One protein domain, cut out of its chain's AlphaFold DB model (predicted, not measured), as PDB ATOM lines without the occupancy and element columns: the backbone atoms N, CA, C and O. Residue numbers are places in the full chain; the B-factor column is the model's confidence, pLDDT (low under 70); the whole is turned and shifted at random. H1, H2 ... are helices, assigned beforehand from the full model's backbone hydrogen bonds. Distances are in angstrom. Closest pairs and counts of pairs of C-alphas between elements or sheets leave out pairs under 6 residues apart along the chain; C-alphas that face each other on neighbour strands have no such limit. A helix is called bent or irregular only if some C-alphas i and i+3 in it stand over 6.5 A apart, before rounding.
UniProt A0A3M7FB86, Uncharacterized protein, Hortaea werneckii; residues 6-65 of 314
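Overview. This is residues 6 to 65 of the 314 residues of an uncharacterized protein of Hortaea werneckii (UniProt A0A3M7FB86). One long, straight helix, H3, runs nearly the whole length of the domain, and residues 6 to 31, with the two short helices H1 and H2, make a small head of loops and turns at its first end. The far part of H3 sticks out of this head as a bare arm, residues 49 to 65, of which 49 to 63 belong to H3. The printed part has 60 residues with three named helices, in the order H1, H2, H3 along the chain, and no named strand; the class is all helix. The whole is only just extended, close to loose, with a radius of gyration of the C-alphas of 15.8 A. Its C-alphas span 50 by 19 by 18 A, a rod in outline, and the arm makes much of that length.

Arrangement. H3, residues 32 to 63, is the longest helix and touches no other helix. H2, residues 24 to 28, is close to H3 but not clearly touching, with 1 pair of C-alphas within 8 A: the closest C-alphas, those of Phe 27 and Leu 35, are 6.6 A apart. The centres of H2 and H3 are 21.9 A apart. H1, residues 16 to 20, is apart from H3, and it is also apart from H2. A tight link of 3 residues joins H1 to H2, and another tight link of 3 residues joins H2 to H3. In H1, H2 and H3 every backbone O i to N i+4 pair is within hydrogen-bond range.

Along the chain. H3 begins at Glu 32, with its C-alpha at (137.952, 116.171, 127.325), and ends at Ala 63, with its C-alpha at (131.579, 143.042, 164.633). Its 32 residues measure 46.4 A from first to last C-alpha, and it is not bent. H2 has 5 residues, Asp 24 to Glu 28, and measures 6.2 A. H1 also has 5 residues, Glu 16 to Lys 20, and measures 6.4 A; C-alpha 16 is at (121.334, 122.014, 135.973). Residues 6 to 15, before H1, hold no named helix.

Size, cuts and confidence. The two C-alphas farthest apart, those of Ala 29 and Arg 65, are 50.5 A apart, and the first and last printed C-alphas, those of Ile 6 and Arg 65, are 37.3 A apart. Without the stretch that stands free, residues 49 to 65, the body has 43 residues, spans 26 by 21 by 16 A and has a radius of gyration of 9.6 A. The printed part has no cut and no long link between named helices. The mean pLDDT of the printed part is 72.3; residue 40 and residues 42 to 65 are under 70, and the mean of H3 is 65.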
ATOM      1  N   ILE A   6     131.008 131.016 131.931       78.62
ATOM      2  CA  ILE A   6     131.357 129.676 132.410       78.62
ATOM      3  C   ILE A   6     130.426 129.166 133.520       78.62
ATOM      4  O   ILE A   6     130.143 127.979 133.574       78.62
ATOM      5  N   LEU A   7     129.849 130.056 134.337       77.31
ATOM      6  CA  LEU A   7     128.937 129.692 135.435       77.31
ATOM      7  C   LEU A   7     127.590 129.144 134.951       77.31
ATOM      8  O   LEU A   7     126.806 128.654 135.750       77.31
ATOM      9  N   ASN A   8     127.301 129.266 133.655       82.44
ATOM     10  CA  ASN A   8     126.089 128.733 133.036       82.44
ATOM     11  C   ASN A   8     126.403 127.597 132.048       82.44
ATOM     12  O   ASN A   8     125.529 127.188 131.283       82.44
ATOM     13  N   TYR A   9     127.656 127.133 131.993       84.62
ATOM     14  CA  TYR A   9     128.055 126.061 131.090       84.62
ATOM     15  C   TYR A   9     127.461 124.722 131.540       84.62
ATOM     16  O   TYR A   9     127.578 124.345 132.699       84.62
ATOM     17  N   LEU A  10     126.854 123.976 130.621       86.56
ATOM     18  CA  LEU A  10     126.416 122.604 130.864       86.56
ATOM     19  C   LEU A  10     126.935 121.706 129.737       86.56
ATOM     20  O   LEU A  10     126.817 122.089 128.562       86.56
ATOM     21  N   PRO A  11     127.462 120.510 130.054       86.94
ATOM     22  CA  PRO A  11     127.759 119.514 129.039       86.94
ATOM     23  C   PRO A  11     126.520 119.170 128.205       86.94
ATOM     24  O   PRO A  11     125.372 119.295 128.644       86.94
ATOM     25  N   THR A  12     126.725 118.753 126.956       84.31
ATOM     26  CA  THR A  12     125.605 118.525 126.036       84.31
ATOM     27  C   THR A  12     124.688 117.415 126.557       84.31
ATOM     28  O   THR A  12     125.116 116.282 126.741       84.31
ATOM     29  N   GLY A  13     123.409 117.740 126.775       81.69
ATOM     30  CA  GLY A  13     122.415 116.810 127.324       81.69
ATOM     31  C   GLY A  13     122.307 116.814 128.853       81.69
ATOM     32  O   GLY A  13     121.480 116.077 129.388       81.69
ATOM     33  N   TRP A  14     123.094 117.633 129.555       85.88
ATOM     34  CA  TRP A  14     122.970 117.816 131.000       85.88
ATOM     35  C   TRP A  14     121.966 118.918 131.332       85.88
ATOM     36  O   TRP A  14     121.882 119.944 130.656       85.88
ATOM     37  N   THR A  15     121.201 118.688 132.394       89.62
ATOM     38  CA  THR A  15     120.404 119.713 133.066       89.62
ATOM     39  C   THR A  15     121.189 120.277 134.246       89.62
ATOM     40  O   THR A  15     122.173 119.692 134.688       89.62
ATOM     41  N   GLU A  16     120.737 121.406 134.781       85.69
ATOM     42  CA  GLU A  16     121.334 122.014 135.973       85.69
ATOM     43  C   GLU A  16     121.259 121.091 137.204       85.69
ATOM     44  O   GLU A  16     122.196 121.026 137.989       85.69
ATOM     45  N   GLU A  17     120.165 120.337 137.342       83.88
ATOM     46  CA  GLU A  17     120.018 119.291 138.364       83.88
ATOM     47  C   GLU A  17     121.024 118.164 138.128       83.88
ATOM     48  O   GLU A  17     121.757 117.797 139.039       83.88
ATOM     49  N   LYS A  18     121.159 117.699 136.877       82.62
ATOM     50  CA  LYS A  18     122.149 116.675 136.543       82.62
ATOM     51  C   LYS A  18     123.580 117.139 136.829       82.62
ATOM     52  O   LYS A  18     124.374 116.325 137.259       82.62
ATOM     53  N   HIS A  19     123.914 118.409 136.602       81.75
ATOM     54  CA  HIS A  19     125.244 118.942 136.908       81.75
ATOM     55  C   HIS A  19     125.536 118.980 138.412       81.75
ATOM     56  O   HIS A  19     126.662 118.708 138.815       81.75
ATOM     57  N   LYS A  20     124.535 119.301 139.238       78.62
ATOM     58  CA  LYS A  20     124.680 119.340 140.702       78.62
ATOM     59  C   LYS A  20     124.804 117.955 141.324       78.62
ATOM     60  O   LYS A  20     125.569 117.796 142.267       78.62
ATOM     61  N   ASP A  21     124.092 116.983 140.764       82.00
ATOM     62  CA  ASP A  21     124.055 115.604 141.261       82.00
ATOM     63  C   ASP A  21     124.964 114.662 140.444       82.00
ATOM     64  O   ASP A  21     124.844 113.439 140.538       82.00
ATOM     65  N   ALA A  22     125.835 115.216 139.591       78.88
ATOM     66  CA  ALA A  22     126.701 114.443 138.710       78.88
ATOM     67  C   ALA A  22     127.714 113.624 139.515       78.88
ATOM     68  O   ALA A  22     128.418 114.152 140.376       78.88
ATOM     69  N   THR A  23     127.813 112.339 139.186       77.19
ATOM     70  CA  THR A  23     128.794 111.422 139.777       77.19
ATOM     71  C   THR A  23     130.084 111.398 138.962       77.19
ATOM     72  O   THR A  23     130.094 111.800 137.798       77.19
ATOM     73  N   ASP A  24     131.170 110.866 139.521       73.00
ATOM     74  CA  ASP A  24     132.445 110.730 138.798       73.00
ATOM     75  C   ASP A  24     132.288 109.961 137.478       73.00
ATOM     76  O   ASP A  24     132.853 110.340 136.453       73.00
ATOM     77  N   GLN A  25     131.406 108.957 137.453       76.44
ATOM     78  CA  GLN A  25     131.082 108.200 136.244       76.44
ATOM     79  C   GLN A  25     130.367 109.048 135.173       76.44
ATOM     80  O   GLN A  25     130.528 108.800 133.976       76.44
ATOM     81  N   ASP A  26     129.582 110.056 135.570       78.88
ATOM     82  CA  ASP A  26     128.984 111.009 134.631       78.88
ATOM     83  C   ASP A  26     130.056 111.920 134.012       78.88
ATOM     84  O   ASP A  26     129.982 112.213 132.816       78.88
ATOM     85  N   PHE A  27     131.065 112.329 134.789       76.44
ATOM     86  CA  PHE A  27     132.184 113.147 134.307       76.44
ATOM     87  C   PHE A  27     133.140 112.363 133.398       76.44
ATOM     88  O   PHE A  27     133.576 112.895 132.379       76.44
ATOM     89  N   GLU A  28     133.397 111.086 133.693       80.44
ATOM     90  CA  GLU A  28     134.189 110.188 132.835       80.44
ATOM     91  C   GLU A  28     133.543 109.940 131.461       80.44
ATOM     92  O   GLU A  28     134.229 109.617 130.490       80.44
ATOM     93  N   ALA A  29     132.220 110.102 131.357       83.00
ATOM     94  CA  ALA A  29     131.484 109.971 130.102       83.00
ATOM     95  C   ALA A  29     131.535 111.234 129.215       83.00
ATOM     96  O   ALA A  29     131.024 111.206 128.087       83.00
ATOM     97  N   LEU A  30     132.111 112.340 129.701       84.19
ATOM     98  CA  LEU A  30     132.269 113.584 128.944       84.19
ATOM     99  C   LEU A  30     133.471 113.522 127.998       84.19
ATOM    100  O   LEU A  30     134.443 112.803 128.220       84.19
ATOM    101  N   THR A  31     133.433 114.317 126.928       86.62
ATOM    102  CA  THR A  31     134.652 114.563 126.148       86.62
ATOM    103  C   THR A  31     135.612 115.447 126.943       86.62
ATOM    104  O   THR A  31     135.172 116.250 127.758       86.62
ATOM    105  N   GLU A  32     136.912 115.365 126.660       75.31
ATOM    106  CA  GLU A  32     137.952 116.171 127.325       75.31
ATOM    107  C   GLU A  32     137.621 117.680 127.314       75.31
ATOM    108  O   GLU A  32     137.630 118.328 128.352       75.31
ATOM    109  N   GLU A  33     137.156 118.219 126.179       77.62
ATOM    110  CA  GLU A  33     136.740 119.630 126.075       77.62
ATOM    111  C   GLU A  33     135.493 119.974 126.921       77.62
ATOM    112  O   GLU A  33     135.322 121.110 127.369       77.62
ATOM    113  N   GLN A  34     134.576 119.018 127.110       78.19
ATOM    114  CA  GLN A  34     133.394 119.209 127.956       78.19
ATOM    115  C   GLN A  34     133.742 119.086 129.438       78.19
ATOM    116  O   GLN A  34     133.196 119.832 130.251       78.19
ATOM    117  N   LEU A  35     134.658 118.177 129.768       75.38
ATOM    118  CA  LEU A  35     135.199 118.000 131.103       75.38
ATOM    119  C   LEU A  35     135.946 119.260 131.546       75.38
ATOM    120  O   LEU A  35     135.616 119.801 132.595       75.38
ATOM    121  N   ASP A  36     136.836 119.802 130.709       73.56
ATOM    122  CA  ASP A  36     137.584 121.033 130.997       73.56
ATOM    123  C   ASP A  36     136.651 122.207 131.318       73.56
ATOM    124  O   ASP A  36     136.782 122.859 132.352       73.56
ATOM    125  N   LYS A  37     135.628 122.439 130.487       70.12
ATOM    126  CA  LYS A  37     134.642 123.511 130.716       70.12
ATOM    127  C   LYS A  37     133.771 123.264 131.953       70.12
ATOM    128  O   LYS A  37     133.353 124.219 132.606       70.12
ATOM    129  N   SER A  38     133.494 122.002 132.289       71.88
ATOM    130  CA  SER A  38     132.767 121.647 133.514       71.88
ATOM    131  C   SER A  38     133.627 121.865 134.763       71.88
ATOM    132  O   SER A  38     133.123 122.343 135.778       71.88
ATOM    133  N   MET A  39     134.928 121.585 134.676       70.88
ATOM    134  CA  MET A  39     135.897 121.842 135.741       70.88
ATOM    135  C   MET A  39     136.124 123.343 135.941       70.88
ATOM    136  O   MET A  39     136.119 123.810 137.079       70.88
ATOM    137  N   GLU A  40     136.229 124.127 134.864       68.81
ATOM    138  CA  GLU A  40     136.299 125.594 134.937       68.81
ATOM    139  C   GLU A  40     135.039 126.201 135.574       68.81
ATOM    140  O   GLU A  40     135.128 127.146 136.364       68.81
ATOM    141  N   ARG A  41     133.856 125.652 135.269       75.94
ATOM    142  CA  ARG A  41     132.600 126.059 135.910       75.94
ATOM    143  C   ARG A  41     132.614 125.751 137.406       75.94
ATOM    144  O   ARG A  41     132.311 126.645 138.194       75.94
ATOM    145  N   ARG A  42     133.000 124.532 137.792       66.56
ATOM    146  CA  ARG A  42     133.085 124.109 139.197       66.56
ATOM    147  C   ARG A  42     134.083 124.968 139.972       66.56
ATOM    148  O   ARG A  42     133.756 125.457 141.044       66.56
ATOM    149  N   ALA A  43     135.241 125.267 139.382       63.38
ATOM    150  CA  ALA A  43     136.222 126.187 139.954       63.38
ATOM    151  C   ALA A  43     135.650 127.605 140.149       63.38
ATOM    152  O   ALA A  43     135.869 128.227 141.188       63.38
ATOM    153  N   ALA A  44     134.877 128.113 139.185       64.12
ATOM    154  CA  ALA A  44     134.221 129.413 139.302       64.12
ATOM    155  C   ALA A  44     133.100 129.428 140.364       64.12
ATOM    156  O   ALA A  44     132.917 130.439 141.044       64.12
ATOM    157  N   GLU A  45     132.367 128.326 140.538       64.50
ATOM    158  CA  GLU A  45     131.361 128.156 141.596       64.50
ATOM    159  C   GLU A  45     132.023 128.096 142.983       64.50
ATOM    160  O   GLU A  45     131.643 128.862 143.872       64.50
ATOM    161  N   THR A  46     133.089 127.303 143.134       58.25
ATOM    162  CA  THR A  46     133.916 127.246 144.351       58.25
ATOM    163  C   THR A  46     134.520 128.608 144.693       58.25
ATOM    164  O   THR A  46     134.533 128.997 145.861       58.25
ATOM    165  N   HIS A  47     134.967 129.387 143.700       60.19
ATOM    166  CA  HIS A  47     135.450 130.756 143.921       60.19
ATOM    167  C   HIS A  47     134.357 131.654 144.510       60.19
ATOM    168  O   HIS A  47     134.595 132.387 145.468       60.19
ATOM    169  N   ILE A  48     133.127 131.566 143.995       66.69
ATOM    170  CA  ILE A  48     131.987 132.340 144.511       66.69
ATOM    171  C   ILE A  48     131.634 131.933 145.944       66.69
ATOM    172  O   ILE A  48     131.339 132.798 146.771       66.69
ATOM    173  N   GLU A  49     131.641 130.637 146.250       59.56
ATOM    174  CA  GLU A  49     131.398 130.133 147.606       59.56
ATOM    175  C   GLU A  49     132.491 130.574 148.578       59.56
ATOM    176  O   GLU A  49     132.187 131.048 149.675       59.56
ATOM    177  N   THR A  50     133.745 130.535 148.131       51.59
ATOM    178  CA  THR A  50     134.902 131.035 148.877       51.59
ATOM    179  C   THR A  50     134.732 132.520 149.194       51.59
ATOM    180  O   THR A  50     134.800 132.914 150.356       51.59
ATOM    181  N   VAL A  51     134.403 133.357 148.205       65.94
ATOM    182  CA  VAL A  51     134.165 134.798 148.417       65.94
ATOM    183  C   VAL A  51     133.022 135.051 149.412       65.94
ATOM    184  O   VAL A  51     133.173 135.874 150.315       65.94
ATOM    185  N   LYS A  52     131.911 134.303 149.326       64.00
ATOM    186  CA  LYS A  52     130.795 134.410 150.289       64.00
ATOM    187  C   LYS A  52     131.203 134.026 151.711       64.00
ATOM    188  O   LYS A  52     130.784 134.673 152.671       64.00
ATOM    189  N   TRP A  53     132.017 132.986 151.855       61.00
ATOM    190  CA  TRP A  53     132.557 132.572 153.147       61.00
ATOM    191  C   TRP A  53     133.466 133.657 153.746       61.00
ATOM    192  O   TRP A  53     133.339 133.985 154.930       61.00
ATOM    193  N   PHE A  54     134.316 134.285 152.925       56.41
ATOM    194  CA  PHE A  54     135.141 135.429 153.333       56.41
ATOM    195  C   PHE A  54     134.285 136.627 153.769       56.41
ATOM    196  O   PHE A  54     134.572 137.217 154.812       56.41
ATOM    197  N   ASP A  55     133.204 136.945 153.049       64.19
ATOM    198  CA  ASP A  55     132.250 137.998 153.428       64.19
ATOM    199  C   ASP A  55     131.629 137.738 154.811       64.19
ATOM    200  O   ASP A  55     131.596 138.626 155.671       64.19
ATOM    201  N   GLU A  56     131.180 136.505 155.068       62.25
ATOM    202  CA  GLU A  56     130.578 136.124 156.349       62.25
ATOM    203  C   GLU A  56     131.592 136.207 157.503       62.25
ATOM    204  O   GLU A  56     131.295 136.725 158.591       62.25
ATOM    205  N   LYS A  57     132.819 135.726 157.276       54.50
ATOM    206  CA  LYS A  57     133.903 135.779 158.265       54.50
ATOM    207  C   LYS A  57     134.340 137.222 158.524       54.50
ATOM    208  O   LYS A  57     134.504 137.601 159.687       54.50
ATOM    209  N   ASN A  58     134.441 138.057 157.494       59.03
ATOM    210  CA  ASN A  58     134.782 139.473 157.626       59.03
ATOM    211  C   ASN A  58     133.707 140.267 158.366       59.03
ATOM    212  O   ASN A  58     134.048 141.061 159.244       59.03
ATOM    213  N   ALA A  59     132.423 139.991 158.129       61.38
ATOM    214  CA  ALA A  59     131.335 140.590 158.901       61.38
ATOM    215  C   ALA A  59     131.450 140.267 160.406       61.38
ATOM    216  O   ALA A  59     131.343 141.162 161.251       61.38
ATOM    217  N   LYS A  60     131.757 139.008 160.756       54.41
ATOM    218  CA  LYS A  60     131.987 138.583 162.150       54.41
ATOM    219  C   LYS A  60     133.231 139.240 162.764       54.41
ATOM    220  O   LYS A  60     133.215 139.597 163.943       54.41
ATOM    221  N   ARG A  61     134.299 139.433 161.984       65.19
ATOM    222  CA  ARG A  61     135.538 140.106 162.423       65.19
ATOM    223  C   ARG A  61     135.321 141.597 162.669       65.19
ATOM    224  O   ARG A  61     135.703 142.089 163.729       65.19
ATOM    225  N   ILE A  62     134.615 142.284 161.771       63.47
ATOM    226  CA  ILE A  62     134.242 143.699 161.921       63.47
ATOM    227  C   ILE A  62     133.373 143.899 163.169       63.47
ATOM    228  O   ILE A  62     133.634 144.810 163.957       63.47
ATOM    229  N   ALA A  63     132.406 143.007 163.422       61.06
ATOM    230  CA  ALA A  63     131.579 143.042 164.633       61.06
ATOM    231  C   ALA A  63     132.402 142.925 165.933       61.06
ATOM    232  O   ALA A  63     132.018 143.466 166.970       61.06
ATOM    233  N   ARG A  64     133.565 142.266 165.870       58.50
ATOM    234  CA  ARG A  64     134.520 142.098 166.977       58.50
ATOM    235  C   ARG A  64     135.662 143.123 166.961       58.50
ATOM    236  O   ARG A  64     136.599 142.988 167.742       58.50
ATOM    237  N   ARG A  65     135.594 144.148 166.101       66.31
ATOM    238  CA  ARG A  65     136.651 145.161 165.883       66.31
ATOM    239  C   ARG A  65     138.006 144.579 165.452       66.31
ATOM    240  O   ARG A  65     139.043 145.187 165.702       66.31
TER     241      ARG A  65